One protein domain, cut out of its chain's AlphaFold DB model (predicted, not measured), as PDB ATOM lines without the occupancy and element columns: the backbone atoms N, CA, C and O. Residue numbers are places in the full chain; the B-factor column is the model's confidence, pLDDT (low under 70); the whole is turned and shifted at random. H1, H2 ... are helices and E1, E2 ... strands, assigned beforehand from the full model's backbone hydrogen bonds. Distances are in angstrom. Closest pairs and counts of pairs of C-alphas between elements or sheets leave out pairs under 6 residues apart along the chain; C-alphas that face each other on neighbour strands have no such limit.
ATOM      1  N   ALA A 198     -13.430  -5.551  29.013       94.94
ATOM      2  CA  ALA A 198     -14.169  -5.376  30.262       94.94
ATOM      3  C   ALA A 198     -14.822  -3.989  30.419       94.94
ATOM      4  O   ALA A 198     -15.988  -3.895  30.805       94.94
ATOM      5  N   LEU A 199     -14.100  -2.917  30.080       95.62
ATOM      6  CA  LEU A 199     -14.613  -1.548  30.168       95.62
ATOM      7  C   LEU A 199     -15.700  -1.293  29.123       95.62
ATOM      8  O   LEU A 199     -16.717  -0.684  29.439       95.62
ATOM      9  N   GLU A 200     -15.522  -1.796  27.901       97.12
ATOM     10  CA  GLU A 200     -16.544  -1.765  26.849       97.12
ATOM     11  C   GLU A 200     -17.823  -2.492  27.279       97.12
ATOM     12  O   GLU A 200     -18.922  -1.970  27.090       97.12
ATOM     13  N   ALA A 201     -17.684  -3.667  27.900       97.50
ATOM     14  CA  ALA A 201     -18.800  -4.460  28.402       97.50
ATOM     15  C   ALA A 201     -19.564  -3.758  29.538       97.50
ATOM     16  O   ALA A 201     -20.798  -3.781  29.577       97.50
ATOM     17  N   PHE A 202     -18.844  -3.088  30.443       97.94
ATOM     18  CA  PHE A 202     -19.448  -2.251  31.478       97.94
ATOM     19  C   PHE A 202     -20.144  -1.024  30.871       97.94
ATOM     20  O   PHE A 202     -21.314  -0.773  31.155       97.94
ATOM     21  N   ASN A 203     -19.478  -0.308  29.959       97.88
ATOM     22  CA  ASN A 203     -20.053   0.851  29.277       97.88
ATOM     23  C   ASN A 203     -21.285   0.502  28.440       97.88
ATOM     24  O   ASN A 203     -22.178   1.334  28.333       97.88
ATOM     25  N   ALA A 204     -21.382  -0.703  27.873       98.50
ATOM     26  CA  ALA A 204     -22.589  -1.145  27.176       98.50
ATOM     27  C   ALA A 204     -23.806  -1.225  28.122       98.50
ATOM     28  O   ALA A 204     -24.904  -0.813  27.747       98.50
ATOM     29  N   LYS A 205     -23.614  -1.654  29.380       98.62
ATOM     30  CA  LYS A 205     -24.665  -1.620  30.418       98.62
ATOM     31  C   LYS A 205     -25.010  -0.187  30.821       98.62
ATOM     32  O   LYS A 205     -26.187   0.148  30.945       98.62
ATOM     33  N   VAL A 206     -23.998   0.674  30.975       98.62
ATOM     34  CA  VAL A 206     -24.217   2.101  31.265       98.62
ATOM     35  C   VAL A 206     -24.999   2.775  30.139       98.62
ATOM     36  O   VAL A 206     -25.963   3.487  30.405       98.62
ATOM     37  N   GLU A 207     -24.649   2.512  28.884       98.44
ATOM     38  CA  GLU A 207     -25.319   3.057  27.701       98.44
ATOM     39  C   GLU A 207     -26.767   2.564  27.585       98.44
ATOM     40  O   GLU A 207     -27.662   3.355  27.275       98.44
ATOM     41  N   ALA A 208     -27.031   1.296  27.915       98.56
ATOM     42  CA  ALA A 208     -28.386   0.753  27.974       98.56
ATOM     43  C   ALA A 208     -29.271   1.472  29.013       98.56
ATOM     44  O   ALA A 208     -30.459   1.676  28.768       98.56
ATOM     45  N   LEU A 209     -28.705   1.910  30.145       98.81
ATOM     46  CA  LEU A 209     -29.450   2.612  31.199       98.81
ATOM     47  C   LEU A 209     -29.487   4.135  31.012       98.81
ATOM     48  O   LEU A 209     -30.472   4.771  31.370       98.81
ATOM     49  N   THR A 210     -28.445   4.749  30.465       98.62
ATOM     50  CA  THR A 210     -28.294   6.218  30.454       98.62
ATOM     51  C   THR A 210     -28.391   6.823  29.057       98.62
ATOM     52  O   THR A 210     -28.565   8.031  28.913       98.62
ATOM     53  N   GLY A 211     -28.297   6.003  28.006       97.94
ATOM     54  CA  GLY A 211     -28.150   6.465  26.624       97.94
ATOM     55  C   GLY A 211     -26.808   7.130  26.317       97.94
ATOM     56  O   GLY A 211     -26.641   7.676  25.227       97.94
ATOM     57  N   SER A 212     -25.870   7.099  27.264       96.75
ATOM     58  CA  SER A 212     -24.540   7.691  27.175       96.75
ATOM     59  C   SER A 212     -23.491   6.699  27.688       96.75
ATOM     60  O   SER A 212     -23.779   5.805  28.477       96.75
ATOM     61  N   ARG A 213     -22.245   6.856  27.246       96.75
ATOM     62  CA  ARG A 213     -21.101   6.096  27.770       96.75
ATOM     63  C   ARG A 213     -20.399   6.936  28.833       96.75
ATOM     64  O   ARG A 213     -20.392   8.163  28.723       96.75
ATOM     65  N   LEU A 214     -19.770   6.297  29.815       96.19
ATOM     66  CA  LEU A 214     -18.805   6.981  30.673       96.19
ATOM     67  C   LEU A 214     -17.542   7.264  29.862       96.19
ATOM     68  O   LEU A 214     -17.074   6.413  29.097       96.19
ATOM     69  N   SER A 215     -16.989   8.466  30.024       95.38
ATOM     70  CA  SER A 215     -15.694   8.801  29.438       95.38
ATOM     71  C   SER A 215     -14.587   7.994  30.115       95.38
ATOM     72  O   SER A 215     -14.711   7.604  31.279       95.38
ATOM     73  N   GLN A 216     -13.474   7.786  29.409       93.62
ATOM     74  CA  GLN A 216     -12.301   7.142  30.000       93.62
ATOM     75  C   GLN A 216     -11.834   7.897  31.254       93.62
ATOM     76  O   GLN A 216     -11.606   7.276  32.280       93.62
ATOM     77  N   ALA A 217     -11.832   9.234  31.219       94.81
ATOM     78  CA  ALA A 217     -11.482  10.060  32.374       94.81
ATOM     79  C   ALA A 217     -12.394   9.821  33.594       94.81
ATOM     80  O   ALA A 217     -11.908   9.802  34.721       94.81
ATOM     81  N   ALA A 218     -13.701   9.611  33.388       94.50
ATOM     82  CA  ALA A 218     -14.626   9.299  34.480       94.50
ATOM     83  C   ALA A 218     -14.376   7.898  35.063       94.50
ATOM     84  O   ALA A 218     -14.405   7.720  36.281       94.50
ATOM     85  N   LEU A 219     -14.097   6.915  34.201       93.69
ATOM     86  CA  LEU A 219     -13.731   5.561  34.620       93.69
ATOM     87  C   LEU A 219     -12.390   5.548  35.364       93.69
ATOM     88  O   LEU A 219     -12.263   4.860  36.372       93.69
ATOM     89  N   ASP A 220     -11.404   6.315  34.905       92.31
ATOM     90  CA  ASP A 220     -10.083   6.414  35.530       92.31
ATOM     91  C   ASP A 220     -10.165   7.081  36.903       92.31
ATOM     92  O   ASP A 220      -9.594   6.551  37.858       92.31
ATOM     93  N   ALA A 221     -10.931   8.175  37.013       92.94
ATOM     94  CA  ALA A 221     -11.168   8.881  38.270       92.94
ATOM     95  C   ALA A 221     -11.822   7.985  39.331       92.94
ATOM     96  O   ALA A 221     -11.524   8.128  40.513       92.94
ATOM     97  N   GLY A 222     -12.696   7.059  38.917       91.38
ATOM     98  CA  GLY A 222     -13.255   6.044  39.809       91.38
ATOM     99  C   GLY A 222     -14.105   6.604  40.954       91.38
ATOM    100  O   GLY A 222     -14.255   5.925  41.963       91.38
ATOM    101  N   ASP A 223     -14.658   7.816  40.818       95.06
ATOM    102  CA  ASP A 223     -15.569   8.405  41.805       95.06
ATOM    103  C   ASP A 223     -16.975   7.778  41.677       95.06
ATOM    104  O   ASP A 223     -17.684   8.058  40.704       95.06
ATOM    105  N   PRO A 224     -17.408   6.933  42.634       95.06
ATOM    106  CA  PRO A 224     -18.706   6.255  42.585       95.06
ATOM    107  C   PRO A 224     -19.897   7.212  42.786       95.06
ATOM    108  O   PRO A 224     -21.050   6.847  42.526       95.06
ATOM    109  N   THR A 225     -19.646   8.433  43.264       95.25
ATOM    110  CA  THR A 225     -20.663   9.455  43.548       95.25
ATOM    111  C   THR A 225     -20.778  10.517  42.464       95.25
ATOM    112  O   THR A 225     -21.753  11.278  42.469       95.25
ATOM    113  N   ALA A 226     -19.873  10.502  41.478       95.31
ATOM    114  CA  ALA A 226     -19.887  11.413  40.343       95.31
ATOM    115  C   ALA A 226     -21.291  11.499  39.704       95.31
ATOM    116  O   ALA A 226     -22.007  10.487  39.631       95.31
ATOM    117  N   PRO A 227     -21.737  12.690  39.262       95.69
ATOM    118  CA  PRO A 227     -23.019  12.835  38.584       95.69
ATOM    119  C   PRO A 227     -23.105  11.947  37.337       95.69
ATOM    120  O   PRO A 227     -22.178  11.897  36.533       95.69
ATOM    121  N   ILE A 228     -24.241  11.269  37.164       96.62
ATOM    122  CA  ILE A 228     -24.526  10.446  35.985       96.62
ATOM    123  C   ILE A 228     -25.433  11.251  35.052       96.62
ATOM    124  O   ILE A 228     -26.483  11.743  35.469       96.62
ATOM    125  N   ASP A 229     -25.034  11.385  33.789       96.56
ATOM    126  CA  ASP A 229     -25.835  12.055  32.767       96.56
ATOM    127  C   ASP A 229     -26.952  11.136  32.253       96.56
ATOM    128  O   ASP A 229     -26.702  10.166  31.539       96.56
ATOM    129  N   PHE A 230     -28.196  11.476  32.589       98.25
ATOM    130  CA  PHE A 230     -29.398  10.789  32.114       98.25
ATOM    131  C   PHE A 230     -30.157  11.567  31.027       98.25
ATOM    132  O   PHE A 230     -31.297  11.221  30.712       98.25
ATOM    133  N   SER A 231     -29.573  12.618  30.442       97.62
ATOM    134  CA  SER A 231     -30.239  13.453  29.425       97.62
ATOM    135  C   SER A 231     -30.699  12.664  28.192       97.62
ATOM    136  O   SER A 231     -31.656  13.054  27.524       97.62
ATOM    137  N   ARG A 232     -30.050  11.526  27.911       98.12
ATOM    138  CA  ARG A 232     -30.361  10.616  26.797       98.12
ATOM    139  C   ARG A 232     -30.926   9.267  27.245       98.12
ATOM    140  O   ARG A 232     -31.026   8.349  26.417       98.12
ATOM    141  N   ALA A 233     -31.297   9.137  28.520       98.50
ATOM    142  CA  ALA A 233     -31.762   7.877  29.082       98.50
ATOM    143  C   ALA A 233     -33.018   7.393  28.342       98.50
ATOM    144  O   ALA A 233     -33.951   8.175  28.129       98.50
ATOM    145  N   PRO A 234     -33.059   6.120  27.906       98.12
ATOM    146  CA  PRO A 234     -34.254   5.581  27.280       98.12
ATOM    147  C   PRO A 234     -35.391   5.509  28.304       98.12
ATOM    148  O   PRO A 234     -35.163   5.304  29.494       98.12
ATOM    149  N   LYS A 235     -36.636   5.626  27.839       98.25
ATOM    150  CA  LYS A 235     -37.795   5.273  28.667       98.25
ATOM    151  C   LYS A 235     -37.897   3.754  28.708       98.25
ATOM    152  O   LYS A 235     -38.311   3.150  27.717       98.25
ATOM    153  N   LEU A 236     -37.466   3.157  29.813       98.31
ATOM    154  CA  LEU A 236     -37.501   1.714  30.020       98.31
ATOM    155  C   LEU A 236     -38.827   1.312  30.661       98.31
ATOM    156  O   LEU A 236     -39.224   1.883  31.673       98.31
ATOM    157  N   ASP A 237     -39.502   0.326  30.078       95.94
ATOM    158  CA  ASP A 237     -40.704  -0.262  30.676       95.94
ATOM    159  C   ASP A 237     -40.318  -1.442  31.596       95.94
ATOM    160  O   ASP A 237     -40.977  -1.683  32.605       95.94
ATOM    161  N   TYR A 238     -39.203  -2.130  31.307       98.12
ATOM    162  CA  TYR A 238     -38.746  -3.294  32.071       98.12
ATOM    163  C   TYR A 238     -37.219  -3.419  32.109       98.12
ATOM    164  O   TYR A 238     -36.545  -3.237  31.092       98.12
ATOM    165  N   ILE A 239     -36.676  -3.770  33.274       98.69
ATOM    166  CA  ILE A 239     -35.262  -4.082  33.487       98.69
ATOM    167  C   ILE A 239     -35.156  -5.434  34.196       98.69
ATOM    168  O   ILE A 239     -35.779  -5.644  35.238       98.69
ATOM    169  N   TRP A 240     -34.337  -6.335  33.657       97.75
ATOM    170  CA  TRP A 240     -34.108  -7.661  34.223       97.75
ATOM    171  C   TRP A 240     -32.617  -7.953  34.367       97.75
ATOM    172  O   TRP A 240     -31.873  -7.890  33.386       97.75
ATOM    173  N   LEU A 241     -32.180  -8.250  35.589       97.81
ATOM    174  CA  LEU A 241     -30.802  -8.600  35.916       97.81
ATOM    175  C   LEU A 241     -30.770  -9.972  36.588       97.81
ATOM    176  O   LEU A 241     -31.513 -10.221  37.535       97.81
ATOM    177  N   SER A 242     -29.847 -10.822  36.158       97.00
ATOM    178  CA  SER A 242     -29.486 -12.045  36.867       97.00
ATOM    179  C   SER A 242     -27.983 -12.189  36.867       97.00
ATOM    180  O   SER A 242     -27.362 -12.068  35.815       97.00
ATOM    181  N   TYR A 243     -27.409 -12.408  38.044       95.94
ATOM    182  CA  TYR A 243     -25.971 -12.576  38.229       95.94
ATOM    183  C   TYR A 243     -25.706 -13.479  39.415       95.94
ATOM    184  O   TYR A 243     -26.457 -13.441  40.383       95.94
ATOM    185  N   LEU A 244     -24.590 -14.212  39.416       91.44
ATOM    186  CA  LEU A 244     -24.184 -14.975  40.603       91.44
ATOM    187  C   LEU A 244     -24.067 -14.042  41.818       91.44
ATOM    188  O   LEU A 244     -24.518 -14.364  42.913       91.44
ATOM    189  N   ASN A 245     -23.482 -12.862  41.610       88.12
ATOM    190  CA  ASN A 245     -23.462 -11.793  42.592       88.12
ATOM    191  C   ASN A 245     -23.345 -10.408  41.936       88.12
ATOM    192  O   ASN A 245     -22.846 -10.267  40.817       88.12
ATOM    193  N   LEU A 246     -23.809  -9.402  42.681       94.25
ATOM    194  CA  LEU A 246     -23.653  -7.975  42.416       94.25
ATOM    195  C   LEU A 246     -23.026  -7.365  43.671       94.25
ATOM    196  O   LEU A 246     -23.605  -7.476  44.754       94.25
ATOM    197  N   ARG A 247     -21.829  -6.783  43.557       94.69
ATOM    198  CA  ARG A 247     -21.069  -6.299  44.724       94.69
ATOM    199  C   ARG A 247     -21.355  -4.835  45.035       94.69
ATOM    200  O   ARG A 247     -21.623  -4.033  44.151       94.69
ATOM    201  N   ALA A 248     -21.250  -4.476  46.310       96.12
ATOM    202  CA  ALA A 248     -21.257  -3.086  46.755       96.12
ATOM    203  C   ALA A 248     -19.915  -2.385  46.495       96.12
ATOM    204  O   ALA A 248     -19.293  -1.894  47.425       96.12
ATOM    205  N   ASP A 249     -19.430  -2.373  45.262       96.06
ATOM    206  CA  ASP A 249     -18.195  -1.701  44.845       96.06
ATOM    207  C   ASP A 249     -18.499  -0.593  43.822       96.06
ATOM    208  O   ASP A 249     -19.656  -0.178  43.704       96.06
ATOM    209  N   TYR A 250     -17.492  -0.062  43.117       96.94
ATOM    210  CA  TYR A 250     -17.711   1.045  42.182       96.94
ATOM    211  C   TYR A 250     -18.733   0.663  41.104       96.94
ATOM    212  O   TYR A 250     -19.729   1.359  40.902       96.94
ATOM    213  N   SER A 251     -18.510  -0.456  40.419       96.44
ATOM    214  CA  SER A 251     -19.327  -0.887  39.287       96.44
ATOM    215  C   SER A 251     -20.743  -1.271  39.709       96.44
ATOM    216  O   SER A 251     -21.705  -0.822  39.077       96.44
ATOM    217  N   GLY A 252     -20.905  -2.030  40.796       97.00
ATOM    218  CA  GLY A 252     -22.228  -2.405  41.289       97.00
ATOM    219  C   GLY A 252     -23.024  -1.219  41.837       97.00
ATOM    220  O   GLY A 252     -24.230  -1.126  41.585       97.00
ATOM    221  N   TYR A 253     -22.372  -0.263  42.508       97.81
ATOM    222  CA  TYR A 253     -23.039   0.951  42.987       97.81
ATOM    223  C   TYR A 253     -23.407   1.917  41.855       97.81
ATOM    224  O   TYR A 253     -24.494   2.492  41.858       97.81
ATOM    225  N   MET A 254     -22.558   2.061  40.834       97.94
ATOM    226  CA  MET A 254     -22.906   2.844  39.645       97.94
ATOM    227  C   MET A 254     -24.150   2.276  38.953       97.94
ATOM    228  O   MET A 254     -25.061   3.035  38.615       97.94
ATOM    229  N   ILE A 255     -24.243   0.949  38.809       98.44
ATOM    230  CA  ILE A 255     -25.448   0.307  38.273       98.44
ATOM    231  C   ILE A 255     -26.650   0.528  39.193       98.44
ATOM    232  O   ILE A 255     -27.708   0.899  38.692       98.44
ATOM    233  N   SER A 256     -26.522   0.381  40.516       98.38
ATOM    234  CA  SER A 256     -27.663   0.579  41.425       98.38
ATOM    235  C   SER A 256     -28.228   2.004  41.369       98.38
ATOM    236  O   SER A 256     -29.446   2.169  41.343       98.38
ATOM    237  N   ARG A 257     -27.374   3.029  41.228       98.38
ATOM    238  CA  ARG A 257     -27.797   4.425  41.007       98.38
ATOM    239  C   ARG A 257     -28.535   4.615  39.680       98.38
ATOM    240  O   ARG A 257     -29.493   5.382  39.599       98.38
ATOM    241  N   MET A 258     -28.109   3.917  38.629       98.75
ATOM    242  CA  MET A 258     -28.798   3.942  37.334       98.75
ATOM    243  C   MET A 258     -30.137   3.199  37.382       98.75
ATOM    244  O   MET A 258     -31.100   3.651  36.767       98.75
ATOM    245  N   LEU A 259     -30.233   2.104  38.140       98.81
ATOM    246  CA  LEU A 259     -31.499   1.415  38.397       98.81
ATOM    247  C   LEU A 259     -32.458   2.301  39.200       98.81
ATOM    248  O   LEU A 259     -33.628   2.385  38.842       98.81
ATOM    249  N   GLU A 260     -31.962   3.008  40.219       98.62
ATOM    250  CA  GLU A 260     -32.741   3.979  40.996       98.62
ATOM    251  C   GLU A 260     -33.394   5.041  40.099       98.62
ATOM    252  O   GLU A 260     -34.582   5.324  40.256       98.62
ATOM    253  N   TYR A 261     -32.665   5.581  39.114       98.50
ATOM    254  CA  TYR A 261     -33.210   6.569  38.176       98.50
ATOM    255  C   TYR A 261     -34.464   6.071  37.436       98.50
ATOM    256  O   TYR A 261     -35.431   6.829  37.281       98.50
ATOM    257  N   HIS A 262     -34.439   4.817  36.974       98.69
ATOM    258  CA  HIS A 262     -35.547   4.184  36.247       98.69
ATOM    259  C   HIS A 262     -36.661   3.730  37.187       98.69
ATOM    260  O   HIS A 262     -37.839   3.953  36.907       98.69
ATOM    261  N   ALA A 263     -36.304   3.176  38.345       98.50
ATOM    262  CA  ALA A 263     -37.256   2.772  39.371       98.50
ATOM    263  C   ALA A 263     -38.109   3.960  39.847       98.50
ATOM    264  O   ALA A 263     -39.336   3.864  39.875       98.50
ATOM    265  N   ALA A 264     -37.485   5.116  40.093       97.81
ATOM    266  CA  ALA A 264     -38.172   6.360  40.445       97.81
ATOM    267  C   ALA A 264     -39.138   6.869  39.355       97.81
ATOM    268  O   ALA A 264     -39.989   7.713  39.621       97.81
ATOM    269  N   ARG A 265     -39.009   6.370  38.120       96.81
ATOM    270  CA  ARG A 265     -39.851   6.710  36.961       96.81
ATOM    271  C   ARG A 265     -40.882   5.631  36.625       96.81
ATOM    272  O   ARG A 265     -41.551   5.734  35.600       96.81
ATOM    273  N   GLY A 266     -41.025   4.623  37.484       96.12
ATOM    274  CA  GLY A 266     -42.038   3.579  37.354       96.12
ATOM    275  C   GLY A 266     -41.616   2.350  36.552       96.12
ATOM    276  O   GLY A 266     -42.440   1.460  36.367       96.12
ATOM    277  N   THR A 267     -40.364   2.254  36.100       98.00
ATOM    278  CA  THR A 267     -39.857   1.056  35.413       98.00
ATOM    279  C   THR A 267     -39.883  -0.150  36.347       98.00
ATOM    280  O   THR A 267     -39.377  -0.067  37.466       98.00
ATOM    281  N   THR A 268     -40.422  -1.289  35.911       97.94
ATOM    282  CA  THR A 268     -40.315  -2.532  36.689       97.94
ATOM    283  C   THR A 268     -38.888  -3.068  36.611       97.94
ATOM    284  O   THR A 268     -38.367  -3.288  35.517       97.94
ATOM    285  N   VAL A 269     -38.260  -3.295  37.764       98.69
ATOM    286  CA  VAL A 269     -36.892  -3.816  37.873       98.69
ATOM    287  C   VAL A 269     -36.923  -5.141  38.619       98.69
ATOM    288  O   VAL A 269     -37.405  -5.215  39.746       98.69
ATOM    289  N   ARG A 270     -36.388  -6.193  38.010       98.38
ATOM    290  CA  ARG A 270     -36.329  -7.535  38.595       98.38
ATOM    291  C   ARG A 270     -34.889  -8.010  38.645       98.38
ATOM    292  O   ARG A 270     -34.201  -8.005  37.627       98.38
ATOM    293  N   ILE A 271     -34.438  -8.393  39.834       98.50
ATOM    294  CA  ILE A 271     -33.048  -8.760  40.098       98.50
ATOM    295  C   ILE A 271     -33.015 -10.142  40.751       98.50
ATOM    296  O   ILE A 271     -33.614 -10.344  41.809       98.50
ATOM    297  N   VAL A 272     -32.307 -11.086  40.134       97.31
ATOM    298  CA  VAL A 272     -32.060 -12.427  40.679       97.31
ATOM    299  C   VAL A 272     -30.581 -12.571  41.026       97.31
ATOM    300  O   VAL A 272     -29.711 -12.292  40.202       97.31
ATOM    301  N   LEU A 273     -30.292 -12.980  42.260       95.75
ATOM    302  CA  LEU A 273     -28.931 -13.149  42.782       95.75
ATOM    303  C   LEU A 273     -28.841 -14.428  43.606       95.75
ATOM    304  O   LEU A 273     -29.862 -14.948  44.043       95.75
ATOM    305  N   THR A 274     -27.634 -14.918  43.869       92.69
ATOM    306  CA  THR A 274     -27.429 -16.095  44.723       92.69
ATOM    307  C   THR A 274     -27.255 -15.687  46.178       92.69
ATOM    308  O   THR A 274     -26.281 -15.020  46.525       92.69
ATOM    309  N   ASP A 275     -28.175 -16.108  47.046       89.88
ATOM    310  CA  ASP A 275     -28.247 -15.659  48.438       89.88
ATOM    311  C   ASP A 275     -26.956 -15.943  49.222       89.88
ATOM    312  O   ASP A 275     -26.401 -15.040  49.857       89.88
ATOM    313  N   ALA A 276     -26.415 -17.159  49.100       84.44
ATOM    314  CA  ALA A 276     -25.214 -17.600  49.813       84.44
ATOM    315  C   ALA A 276     -23.964 -16.747  49.514       84.44
ATOM    316  O   ALA A 276     -23.017 -16.729  50.300       84.44
ATOM    317  N   LEU A 277     -23.962 -16.008  48.400       85.88
ATOM    318  CA  LEU A 277     -22.835 -15.191  47.955       85.88
ATOM    319  C   LEU A 277     -23.031 -13.694  48.200       85.88
ATOM    320  O   LEU A 277     -22.129 -12.917  47.887       85.88
ATOM    321  N   MET A 278     -24.170 -13.274  48.750       88.88
ATOM    322  CA  MET A 278     -24.484 -11.866  48.995       88.88
ATOM    323  C   MET A 278     -23.989 -11.406  50.371       88.88
ATOM    324  O   MET A 278     -24.498 -11.836  51.409       88.88
ATOM    325  N   LEU A 279     -23.027 -10.479  50.381       90.69
ATOM    326  CA  LEU A 279     -22.417  -9.944  51.602       90.69
ATOM    327  C   LEU A 279     -23.246  -8.784  52.197       90.69
ATOM    328  O   LEU A 279     -24.071  -8.202  51.495       90.69
ATOM    329  N   PRO A 280     -23.032  -8.392  53.472       92.31
ATOM    330  CA  PRO A 280     -23.857  -7.374  54.133       92.31
ATOM    331  C   PRO A 280     -23.949  -6.026  53.402       92.31
ATOM    332  O   PRO A 280     -25.043  -5.476  53.312       92.31
ATOM    333  N   LEU A 281     -22.840  -5.514  52.850       94.69
ATOM    334  CA  LEU A 281     -22.842  -4.268  52.068       94.69
ATOM    335  C   LEU A 281     -23.620  -4.422  50.752       94.69
ATOM    336  O   LEU A 281     -24.452  -3.580  50.425       94.69
ATOM    337  N   ASP A 282     -23.398  -5.531  50.038       95.00
ATOM    338  CA  ASP A 282     -24.066  -5.855  48.770       95.00
ATOM    339  C   ASP A 282     -25.591  -5.873  48.960       95.00
ATOM    340  O   ASP A 282     -26.351  -5.253  48.212       95.00
ATOM    341  N   ARG A 283     -26.037  -6.535  50.034       95.06
ATOM    342  CA  ARG A 283     -27.443  -6.586  50.435       95.06
ATOM    343  C   ARG A 283     -27.965  -5.221  50.836       95.06
ATOM    344  O   ARG A 283     -29.049  -4.857  50.406       95.06
ATOM    345  N   ALA A 284     -27.203  -4.452  51.612       95.56
ATOM    346  CA  ALA A 284     -27.630  -3.128  52.034       95.56
ATOM    347  C   ALA A 284     -27.974  -2.240  50.830       95.56
ATOM    348  O   ALA A 284     -29.024  -1.611  50.845       95.56
ATOM    349  N   ILE A 285     -27.164  -2.220  49.769       96.25
ATOM    350  CA  ILE A 285     -27.456  -1.388  48.588       96.25
ATOM    351  C   ILE A 285     -28.756  -1.820  47.900       96.25
ATOM    352  O   ILE A 285     -29.600  -0.979  47.592       96.25
ATOM    353  N   LEU A 286     -28.939  -3.120  47.672       97.56
ATOM    354  CA  LEU A 286     -30.076  -3.625  46.899       97.56
ATOM    355  C   LEU A 286     -31.374  -3.668  47.705       97.56
ATOM    356  O   LEU A 286     -32.419  -3.266  47.201       97.56
ATOM    357  N   GLU A 287     -31.323  -4.121  48.956       97.75
ATOM    358  CA  GLU A 287     -32.496  -4.194  49.829       97.75
ATOM    359  C   GLU A 287     -33.007  -2.782  50.171       97.75
ATOM    360  O   GLU A 287     -34.217  -2.568  50.192       97.75
ATOM    361  N   ASN A 288     -32.118  -1.788  50.347       97.50
ATOM    362  CA  ASN A 288     -32.548  -0.389  50.480       97.50
ATOM    363  C   ASN A 288     -33.162   0.150  49.182       97.50
ATOM    364  O   ASN A 288     -34.153   0.875  49.249       97.50
ATOM    365  N   LEU A 289     -32.619  -0.206  48.012       98.31
ATOM    366  CA  LEU A 289     -33.210   0.177  46.728       98.31
ATOM    367  C   LEU A 289     -34.638  -0.381  46.585       98.31
ATOM    368  O   LEU A 289     -35.548   0.367  46.236       98.31
ATOM    369  N   ALA A 290     -34.842  -1.658  46.917       98.44
ATOM    370  CA  ALA A 290     -36.150  -2.318  46.883       98.44
ATOM    371  C   ALA A 290     -37.139  -1.764  47.919       98.44
ATOM    372  O   ALA A 290     -38.316  -1.588  47.614       98.44
ATOM    373  N   ALA A 291     -36.671  -1.432  49.127       97.94
ATOM    374  CA  ALA A 291     -37.512  -0.800  50.143       97.94
ATOM    375  C   ALA A 291     -37.927   0.627  49.752       97.94
ATOM    376  O   ALA A 291     -39.033   1.067  50.065       97.94
ATOM    377  N   ARG A 292     -37.044   1.359  49.059       98.12
ATOM    378  CA  ARG A 292     -37.307   2.726  48.596       98.12
ATOM    379  C   ARG A 292     -38.213   2.763  47.361       98.12
ATOM    380  O   ARG A 292     -39.001   3.697  47.229       98.12
ATOM    381  N   TYR A 293     -38.114   1.771  46.476       98.50
ATOM    382  CA  TYR A 293     -38.895   1.676  45.241       98.50
ATOM    383  C   TYR A 293     -39.495   0.269  45.098       98.50
ATOM    384  O   TYR A 293     -38.814  -0.632  44.608       98.50
ATOM    385  N   PRO A 294     -40.769   0.053  45.477       97.25
ATOM    386  CA  PRO A 294     -41.383  -1.281  45.493       97.25
ATOM    387  C   PRO A 294     -41.544  -1.969  44.124       97.25
ATOM    388  O   PRO A 294     -41.831  -3.163  44.053       97.25
ATOM    389  N   ASN A 295     -41.348  -1.232  43.028       97.44
ATOM    390  CA  ASN A 295     -41.202  -1.760  41.669       97.44
ATOM    391  C   ASN A 295     -39.809  -2.353  41.380       97.44
ATOM    392  O   ASN A 295     -39.597  -2.864  40.280       97.44
ATOM    393  N   VAL A 296     -38.877  -2.299  42.336       98.62
ATOM    394  CA  VAL A 296     -37.616  -3.046  42.334       98.62
ATOM    395  C   VAL A 296     -37.795  -4.300  43.178       98.62
ATOM    396  O   VAL A 296     -37.963  -4.241  44.394       98.62
ATOM    397  N   GLN A 297     -37.742  -5.456  42.527       97.88
ATOM    398  CA  GLN A 297     -37.993  -6.747  43.151       97.88
ATOM    399  C   GLN A 297     -36.736  -7.598  43.149       97.88
ATOM    400  O   GLN A 297     -36.057  -7.729  42.128       97.88
ATOM    401  N   LEU A 298     -36.460  -8.217  44.294       97.62
ATOM    402  CA  LEU A 298     -35.289  -9.060  44.491       97.62
ATOM    403  C   LEU A 298     -35.715 -10.507  44.724       97.62
ATOM    404  O   LEU A 298     -36.540 -10.794  45.593       97.62
ATOM    405  N   GLN A 299     -35.087 -11.425  44.002       95.06
ATOM    406  CA  GLN A 299     -35.071 -12.840  44.340       95.06
ATOM    407  C   GLN A 299     -33.638 -13.238  44.691       95.06
ATOM    408  O   GLN A 299     -32.799 -13.422  43.813       95.06
ATOM    409  N   MET A 300     -33.362 -13.392  45.987       91.25
ATOM    410  CA  MET A 300     -32.138 -14.058  46.442       91.25
ATOM    411  C   MET A 300     -32.402 -15.561  46.377       91.25
ATOM    412  O   MET A 300     -33.095 -16.107  47.242       91.25
ATOM    413  N   PHE A 301     -31.942 -16.179  45.294       89.50
ATOM    414  CA  PHE A 301     -32.033 -17.604  45.042       89.50
ATOM    415  C   PHE A 301     -31.275 -18.365  46.124       89.50
ATOM    416  O   PHE A 301     -30.097 -18.108  46.375       89.50
ATOM    417  N   ARG A 302     -31.971 -19.316  46.735       83.44
ATOM    418  CA  ARG A 302     -31.413 -20.297  47.649       83.44
ATOM    419  C   ARG A 302     -32.144 -21.600  47.394       83.44
ATOM    420  O   ARG A 302     -33.372 -21.610  47.341       83.44
ATOM    421  N   TRP A 303     -31.392 -22.675  47.201       72.44
ATOM    422  CA  TRP A 303     -31.988 -23.995  47.100       72.44
ATOM    423  C   TRP A 303     -32.348 -24.489  48.504       72.44
ATOM    424  O   TRP A 303     -31.471 -24.861  49.282       72.44
ATOM    425  N   GLU A 304     -33.640 -24.483  48.822       63.78
ATOM    426  CA  GLU A 304     -34.205 -25.058  50.041       63.78
ATOM    427  C   GLU A 304     -35.174 -26.154  49.598       63.78
ATOM    428  O   GLU A 304     -36.187 -25.880  48.966       63.78
ATOM    429  N   SER A 305     -34.837 -27.421  49.836       49.47
ATOM    430  CA  SER A 305     -35.748 -28.520  49.504       49.47
ATOM    431  C   SER A 305     -36.518 -28.929  50.752       49.47
ATOM    432  O   SER A 305     -35.912 -29.400  51.712       49.47
ATOM    433  N   GLU A 306     -37.850 -28.840  50.715       42.62
ATOM    434  CA  GLU A 306     -38.725 -29.456  51.730       42.62
ATOM    435  C   GLU A 306     -38.586 -30.992  51.767       42.62
ATOM    436  O   GLU A 306     -38.940 -31.638  52.752       42.62
ATOM    437  N   ARG A 307     -38.069 -31.597  50.687       39.69
ATOM    438  CA  ARG A 307     -37.982 -33.054  50.486       39.69
ATOM    439  C   ARG A 307     -36.577 -33.627  50.658       39.69
ATOM    440  O   ARG A 307     -36.413 -34.842  50.563       39.69
ATOM    441  N   ALA A 308     -35.560 -32.793  50.874       40.97
ATOM    442  CA  ALA A 308     -34.214 -33.276  51.163       40.97
ATOM    443  C   ALA A 308     -34.113 -33.639  52.655       40.97
ATOM    444  O   ALA A 308     -34.580 -32.867  53.498       40.97
ATOM    445  N   PRO A 309     -33.499 -34.782  53.019       39.59
ATOM    446  CA  PRO A 309     -33.223 -35.110  54.414       39.59
ATOM    447  C   PRO A 309     -32.534 -33.931  55.121       39.59
ATOM    448  O   PRO A 309     -31.594 -33.346  54.582       39.59
ATOM    449  N   ARG A 310     -32.965 -33.587  56.345       39.88
ATOM    450  CA  ARG A 310     -32.445 -32.430  57.113       39.88
ATOM    451  C   ARG A 310     -30.912 -32.404  57.243       39.88
ATOM    452  O   ARG A 310     -30.340 -31.328  57.375       39.88
ATOM    453  N   PHE A 311     -30.255 -33.563  57.173       40.00
ATOM    454  CA  PHE A 311     -28.797 -33.697  57.256       40.00
ATOM    455  C   PHE A 311     -28.054 -33.453  55.925       40.00
ATOM    456  O   PHE A 311     -26.853 -33.213  55.950       40.00
ATOM    457  N   GLU A 312     -28.742 -33.462  54.778       41.09
ATOM    458  CA  GLU A 312     -28.165 -33.193  53.444       41.09
ATOM    459  C   GLU A 312     -28.411 -31.743  52.975       41.09
ATOM    460  O   GLU A 312     -27.711 -31.218  52.106       41.09
ATOM    461  N   ASN A 313     -29.389 -31.068  53.582       46.03
ATOM    462  CA  ASN A 313     -29.865 -29.735  53.206       46.03
ATOM    463  C   ASN A 313     -28.787 -28.615  53.247       46.03
ATOM    464  O   ASN A 313     -28.719 -27.826  52.301       46.03
ATOM    465  N   PRO A 314     -27.875 -28.539  54.245       44.66
ATOM    466  CA  PRO A 314     -26.920 -27.427  54.332       44.66
ATOM    467  C   PRO A 314     -25.894 -27.419  53.193       44.66
ATOM    468  O   PRO A 314     -25.656 -26.370  52.600       44.66
ATOM    469  N   LEU A 315     -25.329 -28.583  52.847       49.31
ATOM    470  CA  LEU A 315     -24.348 -28.705  51.762       49.31
ATOM    471  C   LEU A 315     -25.009 -28.407  50.408       49.31
ATOM    472  O   LEU A 315     -24.499 -27.598  49.637       49.31
ATOM    473  N   HIS A 316     -26.190 -28.966  50.131       49.25
ATOM    474  CA  HIS A 316     -26.884 -28.705  48.867       49.25
ATOM    475  C   HIS A 316     -27.322 -27.244  48.686       49.25
ATOM    476  O   HIS A 316     -27.264 -26.757  47.560       49.25
ATOM    477  N   SER A 317     -27.686 -26.534  49.763       47.50
ATOM    478  CA  SER A 317     -28.044 -25.104  49.714       47.50
ATOM    479  C   SER A 317     -26.868 -24.162  49.400       47.50
ATOM    480  O   SER A 317     -27.096 -23.000  49.078       47.50
ATOM    481  N   ILE A 318     -25.629 -24.663  49.493       54.94
ATOM    482  CA  ILE A 318     -24.377 -23.951  49.170       54.94
ATOM    483  C   ILE A 318     -23.800 -24.421  47.818       54.94
ATOM    484  O   ILE A 318     -23.032 -23.705  47.183       54.94
ATOM    485  N   HIS A 319     -24.145 -25.636  47.377       62.94
ATOM    486  CA  HIS A 319     -23.607 -26.251  46.156       62.94
ATOM    487  C   HIS A 319     -24.513 -26.128  44.924       62.94
ATOM    488  O   HIS A 319     -24.037 -26.380  43.820       62.94
ATOM    489  N   ARG A 320     -25.796 -25.780  45.091       78.38
ATOM    490  CA  ARG A 320     -26.737 -25.512  43.993       78.38
ATOM    491  C   ARG A 320     -27.099 -24.039  43.996       78.38
ATOM    492  O   ARG A 320     -27.944 -23.621  44.785       78.38
ATOM    493  N   ASP A 321     -26.492 -23.287  43.093       85.25
ATOM    494  CA  ASP A 321     -26.725 -21.855  42.954       85.25
ATOM    495  C   ASP A 321     -27.360 -21.531  41.599       85.25
ATOM    496  O   ASP A 321     -27.397 -22.360  40.687       85.25
ATOM    497  N   GLN A 322     -27.863 -20.305  41.440       91.38
ATOM    498  CA  GLN A 322     -28.121 -19.787  40.101       91.38
ATOM    499  C   GLN A 322     -26.856 -19.128  39.565       91.38
ATOM    500  O   GLN A 322     -26.202 -18.334  40.244       91.38
ATOM    501  N   HIS A 323     -26.489 -19.495  38.348       93.44
ATOM    502  CA  HIS A 323     -25.263 -19.066  37.703       93.44
ATOM    503  C   HIS A 323     -25.540 -18.349  36.376       93.44
ATOM    504  O   HIS A 323     -24.607 -17.974  35.674       93.44
ATOM    505  N   ILE A 324     -26.798 -18.016  36.101       95.31
ATOM    506  CA  ILE A 324     -27.229 -17.196  34.969       95.31
ATOM    507  C   ILE A 324     -26.578 -15.806  35.025       95.31
ATOM    508  O   ILE A 324     -26.538 -15.180  36.092       95.31
ATOM    509  N   LYS A 325     -26.097 -15.299  33.877       96.25
ATOM    510  CA  LYS A 325     -25.632 -13.903  33.733       96.25
ATOM    511  C   LYS A 325     -26.309 -13.214  32.562       96.25
ATOM    512  O   LYS A 325     -25.914 -13.382  31.410       96.25
ATOM    513  N   VAL A 326     -27.291 -12.381  32.880       97.69
ATOM    514  CA  VAL A 326     -28.070 -11.638  31.891       97.69
ATOM    515  C   VAL A 326     -28.381 -10.245  32.411       97.69
ATOM    516  O   VAL A 326     -28.756 -10.051  33.569       97.69
ATOM    517  N   PHE A 327     -28.295  -9.280  31.507       98.62
ATOM    518  CA  PHE A 327     -28.720  -7.905  31.702       98.62
ATOM    519  C   PHE A 327     -29.624  -7.506  30.547       98.62
ATOM    520  O   PHE A 327     -29.159  -7.394  29.415       98.62
ATOM    521  N   ALA A 328     -30.904  -7.282  30.815       98.50
ATOM    522  CA  ALA A 328     -31.880  -6.905  29.806       98.50
ATOM    523  C   ALA A 328     -32.573  -5.589  30.167       98.50
ATOM    524  O   ALA A 328     -32.992  -5.371  31.301       98.50
ATOM    525  N   THR A 329     -32.734  -4.731  29.166       98.62
ATOM    526  CA  THR A 329     -33.510  -3.491  29.235       98.62
ATOM    527  C   THR A 329     -34.495  -3.491  28.073       98.62
ATOM    528  O   THR A 329     -34.095  -3.606  26.912       98.62
ATOM    529  N   LEU A 330     -35.789  -3.404  28.372       98.38
ATOM    530  CA  LEU A 330     -36.834  -3.255  27.363       98.38
ATOM    531  C   LEU A 330     -37.278  -1.803  27.356       98.38
ATOM    532  O   LEU A 330     -37.868  -1.304  28.318       98.38
ATOM    533  N   ALA A 331     -36.961  -1.128  26.260       97.69
ATOM    534  CA  ALA A 331     -37.324   0.258  26.066       97.69
ATOM    535  C   ALA A 331     -38.685   0.368  25.377       97.69
ATOM    536  O   ALA A 331     -39.080  -0.488  24.579       97.69
ATOM    537  N   ARG A 332     -39.374   1.477  25.650       95.62
ATOM    538  CA  ARG A 332     -40.604   1.844  24.946       95.62
ATOM    539  C   ARG A 332     -40.368   2.066  23.458       95.62
ATOM    540  O   ARG A 332     -41.234   1.758  22.651       95.62
ATOM    541  N   ASP A 333     -39.201   2.612  23.116       97.25
ATOM    542  CA  ASP A 333     -38.658   2.585  21.761       97.25
ATOM    543  C   ASP A 333     -37.902   1.257  21.568       97.25
ATOM    544  O   ASP A 333     -36.813   1.104  22.131       97.25
ATOM    545  N   PRO A 334     -38.433   0.311  20.771       96.00
ATOM    546  CA  PRO A 334     -37.821  -0.995  20.526       96.00
ATOM    547  C   PRO A 334     -36.345  -0.941  20.111       96.00
ATOM    548  O   PRO A 334     -35.558  -1.810  20.484       96.00
ATOM    549  N   SER A 335     -35.934   0.102  19.381       95.94
ATOM    550  CA  SER A 335     -34.555   0.259  18.895       95.94
ATOM    551  C   SER A 335     -33.539   0.522  20.015       95.94
ATOM    552  O   SER A 335     -32.324   0.408  19.815       95.94
ATOM    553  N   ARG A 336     -34.024   0.863  21.213       97.25
ATOM    554  CA  ARG A 336     -33.234   1.146  22.415       97.25
ATOM    555  C   ARG A 336     -33.202  -0.025  23.399       97.25
ATOM    556  O   ARG A 336     -32.482   0.074  24.387       97.25
ATOM    557  N   SER A 337     -33.909  -1.123  23.126       98.00
ATOM    558  CA  SER A 337     -33.844  -2.346  23.935       98.00
ATOM    559  C   SER A 337     -32.473  -3.014  23.801       98.00
ATOM    560  O   SER A 337     -31.916  -3.091  22.703       98.00
ATOM    561  N   ARG A 338     -31.912  -3.501  24.908       98.25
ATOM    562  CA  ARG A 338     -30.600  -4.168  24.939       98.25
ATOM    563  C   ARG A 338     -30.652  -5.418  25.792       98.25
ATOM    564  O   ARG A 338     -31.308  -5.416  26.831       98.25
ATOM    565  N   LEU A 339     -29.920  -6.448  25.381       98.38
ATOM    566  CA  LEU A 339     -29.672  -7.634  26.190       98.38
ATOM    567  C   LEU A 339     -28.204  -8.028  26.111       98.38
ATOM    568  O   LEU A 339     -27.681  -8.188  25.016       98.38
ATOM    569  N   LEU A 340     -27.565  -8.204  27.261       98.44
ATOM    570  CA  LEU A 340     -26.203  -8.700  27.391       98.44
ATOM    571  C   LEU A 340     -26.235 -10.024  28.150       98.44
ATOM    572  O   LEU A 340     -26.952 -10.128  29.145       98.44
ATOM    573  N   MET A 341     -25.464 -11.007  27.699       97.19
ATOM    574  CA  MET A 341     -25.305 -12.290  28.393       97.19
ATOM    575  C   MET A 341     -23.918 -12.894  28.151       97.19
ATOM    576  O   MET A 341     -23.267 -12.560  27.158       97.19
ATOM    577  N   GLY A 342     -23.456 -13.779  29.034       93.75
ATOM    578  CA  GLY A 342     -22.139 -14.414  28.917       93.75
ATOM    579  C   GLY A 342     -21.585 -14.906  30.252       93.75
ATOM    580  O   GLY A 342     -22.324 -15.437  31.073       93.75
ATOM    581  N   GLY A 343     -20.277 -14.742  30.470       90.81
ATOM    582  CA  GLY A 343     -19.599 -15.223  31.681       90.81
ATOM    583  C   GLY A 343     -19.486 -14.206  32.827       90.81
ATOM    584  O   GLY A 343     -19.305 -14.616  33.980       90.81
ATOM    585  N   ARG A 344     -19.600 -12.902  32.531       94.44
ATOM    586  CA  ARG A 344     -19.229 -11.811  33.455       94.44
ATOM    587  C   ARG A 344     -20.229 -11.649  34.599       94.44
ATOM    588  O   ARG A 344     -21.418 -11.467  34.355       94.44
ATOM    589  N   ASN A 345     -19.745 -11.624  35.843       93.44
ATOM    590  CA  ASN A 345     -20.535 -11.121  36.976       93.44
ATOM    591  C   ASN A 345     -20.440  -9.591  37.081       93.44
ATOM    592  O   ASN A 345     -19.655  -8.958  36.374       93.44
ATOM    593  N   LEU A 346     -21.243  -8.991  37.966       93.69
ATOM    594  CA  LEU A 346     -21.335  -7.540  38.099       93.69
ATOM    595  C   LEU A 346     -20.597  -7.031  39.347       93.69
ATOM    596  O   LEU A 346     -21.201  -6.819  40.399       93.69
ATOM    597  N   HIS A 347     -19.279  -6.871  39.215       92.75
ATOM    598  CA  HIS A 347     -18.399  -6.287  40.231       92.75
ATOM    599  C   HIS A 347     -17.047  -5.853  39.640       92.75
ATOM    600  O   HIS A 347     -16.680  -6.263  38.537       92.75
ATOM    601  N   ASP A 348     -16.270  -5.076  40.392       94.88
ATOM    602  CA  ASP A 348     -15.061  -4.374  39.954       94.88
ATOM    603  C   ASP A 348     -14.000  -5.292  39.339       94.88
ATOM    604  O   ASP A 348     -13.474  -4.934  38.287       94.88
ATOM    605  N   PRO A 349     -13.714  -6.490  39.888       92.38
ATOM    606  CA  PRO A 349     -12.794  -7.418  39.229       92.38
ATOM    607  C   PRO A 349     -13.203  -7.880  37.809       92.38
ATOM    608  O   PRO A 349     -12.362  -8.332  37.036       92.38
ATOM    609  N   PHE A 350     -14.472  -7.746  37.408       94.31
ATOM    610  CA  PHE A 350     -14.893  -7.966  36.015       94.31
ATOM    611  C   PHE A 350     -14.779  -6.715  35.134       94.31
ATOM    612  O   PHE A 350     -15.062  -6.799  33.939       94.31
ATOM    613  N   VAL A 351     -14.366  -5.574  35.689       94.81
ATOM    614  CA  VAL A 351     -14.300  -4.273  35.005       94.81
ATOM    615  C   VAL A 351     -12.866  -3.734  34.963       94.81
ATOM    616  O   VAL A 351     -12.398  -3.333  33.897       94.81
ATOM    617  N   PHE A 352     -12.152  -3.769  36.089       93.81
ATOM    618  CA  PHE A 352     -10.846  -3.137  36.279       93.81
ATOM    619  C   PHE A 352      -9.727  -4.152  36.524       93.81
ATOM    620  O   PHE A 352      -9.955  -5.225  37.074       93.81
ATOM    621  N   ASP A 353      -8.504  -3.773  36.145       91.44
ATOM    622  CA  ASP A 353      -7.286  -4.564  36.378       91.44
ATOM    623  C   ASP A 353      -6.755  -4.437  37.812       91.44
ATOM    624  O   ASP A 353      -6.043  -5.312  38.303       91.44
ATOM    625  N   THR A 354      -7.112  -3.354  38.501       89.56
ATOM    626  CA  THR A 354      -6.696  -3.064  39.874       89.56
ATOM    627  C   THR A 354      -7.891  -2.646  40.731       89.56
ATOM    628  O   THR A 354      -8.860  -2.078  40.213       89.56
ATOM    629  N   PRO A 355      -7.856  -2.929  42.047       89.50
ATOM    630  CA  PRO A 355      -8.920  -2.519  42.950       89.50
ATOM    631  C   PRO A 355      -8.997  -0.995  43.041       89.50
ATOM    632  O   PRO A 355      -7.977  -0.303  43.059       89.50
ATOM    633  N   ARG A 356     -10.221  -0.472  43.121       90.81
ATOM    634  CA  ARG A 356     -10.473   0.956  43.326       90.81
ATOM    635  C   ARG A 356     -10.326   1.316  44.799       90.81
ATOM    636  O   ARG A 356     -10.788   0.578  45.668       90.81
ATOM    637  N   ASP A 357      -9.713   2.466  45.074       91.31
ATOM    638  CA  ASP A 357      -9.687   3.006  46.430       91.31
ATOM    639  C   ASP A 357     -11.044   3.630  46.760       91.31
ATOM    640  O   ASP A 357     -11.373   4.737  46.338       91.31
ATOM    641  N   LEU A 358     -11.836   2.883  47.522       93.69
ATOM    642  CA  LEU A 358     -13.158   3.289  47.986       93.69
ATOM    643  C   LEU A 358     -13.166   3.585  49.492       93.69
ATOM    644  O   LEU A 358     -14.221   3.581  50.115       93.69
ATOM    645  N   SER A 359     -12.000   3.838  50.102       92.19
ATOM    646  CA  SER A 359     -11.864   4.083  51.549       92.19
ATOM    647  C   SER A 359     -12.692   5.270  52.057       92.19
ATOM    648  O   SER A 359     -13.163   5.244  53.193       92.19
ATOM    649  N   ALA A 360     -12.938   6.268  51.205       94.44
ATOM    650  CA  ALA A 360     -13.805   7.410  51.499       94.44
ATOM    651  C   ALA A 360     -15.309   7.056  51.558       94.44
ATOM    652  O   ALA A 360     -16.112   7.860  52.031       94.44
ATOM    653  N   TYR A 361     -15.702   5.862  51.103       94.88
ATOM    654  CA  TYR A 361     -17.091   5.418  50.982       94.88
ATOM    655  C   TYR A 361     -17.311   4.149  51.820       94.88
ATOM    656  O   TYR A 361     -17.321   3.048  51.280       94.88
ATOM    657  N   PRO A 362     -17.523   4.254  53.146       93.44
ATOM    658  CA  PRO A 362     -17.574   3.092  54.047       93.44
ATOM    659  C   PRO A 362     -18.763   2.145  53.804       93.44
ATOM    660  O   PRO A 362     -18.799   1.040  54.341       93.44
ATOM    661  N   PHE A 363     -19.749   2.572  53.010       93.50
ATOM    662  CA  PHE A 363     -20.860   1.734  52.550       93.50
ATOM    663  C   PHE A 363     -20.515   0.919  51.291       93.50
ATOM    664  O   PHE A 363     -21.317   0.084  50.871       93.50
ATOM    665  N   LEU A 364     -19.339   1.154  50.702       94.69
ATOM    666  CA  LEU A 364     -18.783   0.406  49.585       94.69
ATOM    667  C   LEU A 364     -17.603  -0.456  50.035       94.69
ATOM    668  O   LEU A 364     -16.966  -0.246  51.068       94.69
ATOM    669  N   ARG A 365     -17.327  -1.473  49.234       90.75
ATOM    670  CA  ARG A 365     -16.296  -2.468  49.456       90.75
ATOM    671  C   ARG A 365     -14.968  -1.951  48.943       90.75
ATOM    672  O   ARG A 365     -14.791  -1.772  47.746       90.75
ATOM    673  N   ASN A 366     -14.008  -1.828  49.849       87.12
ATOM    674  CA  ASN A 366     -12.606  -1.729  49.482       87.12
ATOM    675  C   ASN A 366     -11.973  -3.129  49.540       87.12
ATOM    676  O   ASN A 366     -12.214  -3.888  50.484       87.12
ATOM    677  N   TYR A 367     -11.212  -3.493  48.512       83.81
ATOM    678  CA  TYR A 367     -10.620  -4.820  48.394       83.81
ATOM    679  C   TYR A 367      -9.234  -4.846  49.041       83.81
ATOM    680  O   TYR A 367      -8.318  -4.151  48.611       83.81
ATOM    681  N   ASP A 368      -9.061  -5.691  50.058       70.31
ATOM    682  CA  ASP A 368      -7.752  -5.921  50.667       70.31
ATOM    683  C   ASP A 368      -7.013  -7.022  49.897       70.31
ATOM    684  O   ASP A 368      -7.292  -8.214  50.055       70.31
ATOM    685  N   VAL A 369      -6.037  -6.621  49.077       65.38
ATOM    686  CA  VAL A 369      -5.195  -7.536  48.286       65.38
ATOM    687  C   VAL A 369      -4.401  -8.528  49.144       65.38
ATOM    688  O   VAL A 369      -3.938  -9.539  48.624       65.38
ATOM    689  N   LYS A 370      -4.264  -8.293  50.459       58.50
ATOM    690  CA  LYS A 370      -3.602  -9.215  51.396       58.50
ATOM    691  C   LYS A 370      -4.559 -10.252  51.996       58.50
ATOM    692  O   LYS A 370      -4.095 -11.217  52.599       58.50
ATOM    693  N   LYS A 371      -5.881 -10.094  51.837       56.69
ATOM    694  CA  LYS A 371      -6.922 -10.993  52.379       56.69
ATOM    695  C   LYS A 371      -7.625 -11.800  51.282       56.69
ATOM    696  O   LYS A 371      -8.856 -11.889  51.246       56.69
ATOM    697  N   GLN A 372      -6.832 -12.458  50.437       57.78
ATOM    698  CA  GLN A 372      -7.306 -13.328  49.350       57.78
ATOM    699  C   GLN A 372      -8.085 -14.572  49.812       57.78
ATOM    700  O   GLN A 372      -8.576 -15.305  48.974       57.78
ATOM    701  N   LEU A 373      -8.235 -14.827  51.119       56.78
ATOM    702  CA  LEU A 373      -8.969 -15.982  51.663       56.78
ATOM    703  C   LEU A 373     -10.445 -15.687  51.996       56.78
ATOM    704  O   LEU A 373     -11.128 -16.522  52.581       56.78
ATOM    705  N   THR A 374     -10.955 -14.501  51.653       62.44
ATOM    706  CA  THR A 374     -12.346 -14.098  51.936       62.44
ATOM    707  C   THR A 374     -13.181 -14.036  50.657       62.44
ATOM    708  O   THR A 374     -12.633 -13.843  49.581       62.44
ATOM    709  N   LEU A 375     -14.518 -14.060  50.752       62.97
ATOM    710  CA  LEU A 375     -15.418 -13.771  49.613       62.97
ATOM    711  C   LEU A 375     -15.254 -12.345  49.024       62.97
ATOM    712  O   LEU A 375     -15.932 -11.988  48.065       62.97
ATOM    713  N   SER A 376     -14.375 -11.524  49.607       65.25
ATOM    714  CA  SER A 376     -14.087 -10.133  49.254       65.25
ATOM    715  C   SER A 376     -12.685  -9.965  48.646       65.25
ATOM    716  O   SER A 376     -12.002  -8.981  48.933       65.25
ATOM    717  N   PHE A 377     -12.232 -10.927  47.843       76.00
ATOM    718  CA  PHE A 377     -10.948 -10.872  47.137       76.00
ATOM    719  C   PHE A 377     -11.046 -10.084  45.819       76.00
ATOM    720  O   PHE A 377     -12.139  -9.881  45.291       76.00
ATOM    721  N   PHE A 378      -9.898  -9.661  45.283       84.50
ATOM    722  CA  PHE A 378      -9.803  -9.007  43.979       84.50
ATOM    723  C   PHE A 378      -8.908  -9.815  43.039       84.50
ATOM    724  O   PHE A 378      -7.733 -10.018  43.335       84.50
ATOM    725  N   LEU A 379      -9.473 -10.246  41.912       85.44
ATOM    726  CA  LEU A 379      -8.774 -10.914  40.818       85.44
ATOM    727  C   LEU A 379      -9.406 -10.467  39.503       85.44
ATOM    728  O   LEU A 379     -10.588 -10.728  39.286       85.44
ATOM    729  N   ALA A 380      -8.655  -9.771  38.649       90.00
ATOM    730  CA  ALA A 380      -9.234  -9.277  37.410       90.00
ATOM    731  C   ALA A 380      -9.524 -10.436  36.442       90.00
ATOM    732  O   ALA A 380      -8.738 -11.376  36.319       90.00
ATOM    733  N   TYR A 381     -10.655 -10.369  35.744       91.81
ATOM    734  CA  TYR A 381     -11.108 -11.439  34.855       91.81
ATOM    735  C   TYR A 381     -11.035 -11.046  33.369       91.81
ATOM    736  O   TYR A 381     -11.452  -9.957  32.953       91.81
ATOM    737  N   GLU A 382     -10.532 -11.969  32.550       93.56
ATOM    738  CA  GLU A 382     -10.619 -11.967  31.089       93.56
ATOM    739  C   GLU A 382     -11.826 -12.814  30.670       93.56
ATOM    740  O   GLU A 382     -11.806 -14.046  30.710       93.56
ATOM    741  N   ASP A 383     -12.911 -12.150  30.291       95.12
ATOM    742  CA  ASP A 383     -14.209 -12.785  30.079       95.12
ATOM    743  C   ASP A 383     -14.944 -12.171  28.881       95.12
ATOM    744  O   ASP A 383     -14.494 -11.192  28.278       95.12
ATOM    745  N   PHE A 384     -16.100 -12.719  28.545       96.62
ATOM    746  CA  PHE A 384     -16.835 -12.401  27.343       96.62
ATOM    747  C   PHE A 384     -18.330 -12.246  27.614       96.62
ATOM    748  O   PHE A 384     -18.941 -13.037  28.335       96.62
TER     749      PHE A 384
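AT A GLANCE: This is residues 198 to 384 of the 609 residues of a protein of Alphaproteobacteria bacterium HGW-Alphaproteobacteria-4 (UniProt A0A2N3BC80). A five-stranded sheet has three helices, H1, H3 and H4, side by side over one face, running along the strands, while no named helix covers the other face. From one end of the sheet an arm, residues 304 to 319 with the small helix H5, sticks out and makes much of the length; the long stretch 343 to 379, with no named element, winds past the ends at which H1 and H3 begin. The printed part has 187 residues, with five named helices and six named strands in the order H1 H2 E1 H3 E2 H4 E3 H5 E4 E5 E6. The sheet is mixed, in the order E3 E2 E1 E4 E5, and the class is mixed, helices and strands, with under half of the residues in named elements. The whole is compact, with a radius of gyration of the C-alphas of 16.9 A and spans of 55 by 40 by 31 A.

IN THESE COORDINATES: H1 is residues 198 to 210, 18.3 A long, and its C-alpha 198 is at (-14.169, -5.376, 30.262). H2 is residues 216 to 221. E1, residues 236 to 242, measures 17.3 A, and H3, residues 250 to 263, measures 19.8 A. E2, residues 268 to 274, is 20.4 A long, H4, residues 280 to 292, is 17.7 A, and E3, residues 296 to 301, is 15.8 A. H5 is residues 313 to 319, with C-alpha 313 at (-29.865, -29.735, 53.206). E4, residues 326 to 331, is 16.2 A long and E5, residues 338 to 342, is 13.9 A. E6 is residues 380 to 382, with C-alpha 382 at (-10.619, -11.967, 31.089).

HOW THE PARTS SIT: E3 and E5 are the sheet's edge strands. E2 is parallel to E1, with N 270 and O 239 2.9 A apart, and to E3, with N 301 and O 273 2.7 A apart. E4 is antiparallel to E1, with N 328 and O 240 2.8 A apart. E4 and E5 form a hairpin, antiparallel, with N 327 and O 340 2.8 A apart; these N and O pairs are within hydrogen-bond range. E1, H3, E2 and E2, H4, E3 are strand-helix-strand units, two parallel neighbour strands with a helix between, each with a right-handed crossover. H1, H3 and H4 are on the same face, making two layers, helices over one face of a sheet. H1 lies over E4 and E5 at a height over the sheet of 10.2 A, H3 over E2 at 10.4 A and H4 over E3 at 8.7 A. H1 and H3 touch, closest at the C-alphas of Leu 209 and Met 258, 6.3 A, the same way at a shallow tilt of 17 degrees. H4 touches H3 with residues 285 to 289 alone, closest at the C-alphas of Glu 260 and Leu 289, 6.9 A, the same way at a shallow tilt of 10 degrees. H2 and H5 are not on the sheet and touch no helix; H1 and H2 are only just apart, at 8.4 A. E6 pairs with no named strand; its closest C-alphas with H1 are those of Glu 382 and Ala 198, 7.5 A. Every O i to N i+4 pair is within hydrogen-bond range in H2 and H4, against 8 of 9 in H1, 9 of 10 in H3 and 2 of 3 in H5.

THE WHOLE: The two C-alphas farthest apart are those of Ser 231 and Phe 311, 54.8 A. The printed part has no cut, and its first and last C-alphas are 8.1 A apart. The long links are H2 to E1, E3 to H5 and E5 to E6, the last with 37 residues. The mean pLDDT of the printed part is 89.2; residues 304 to 319 and 369 to 376 are under 70.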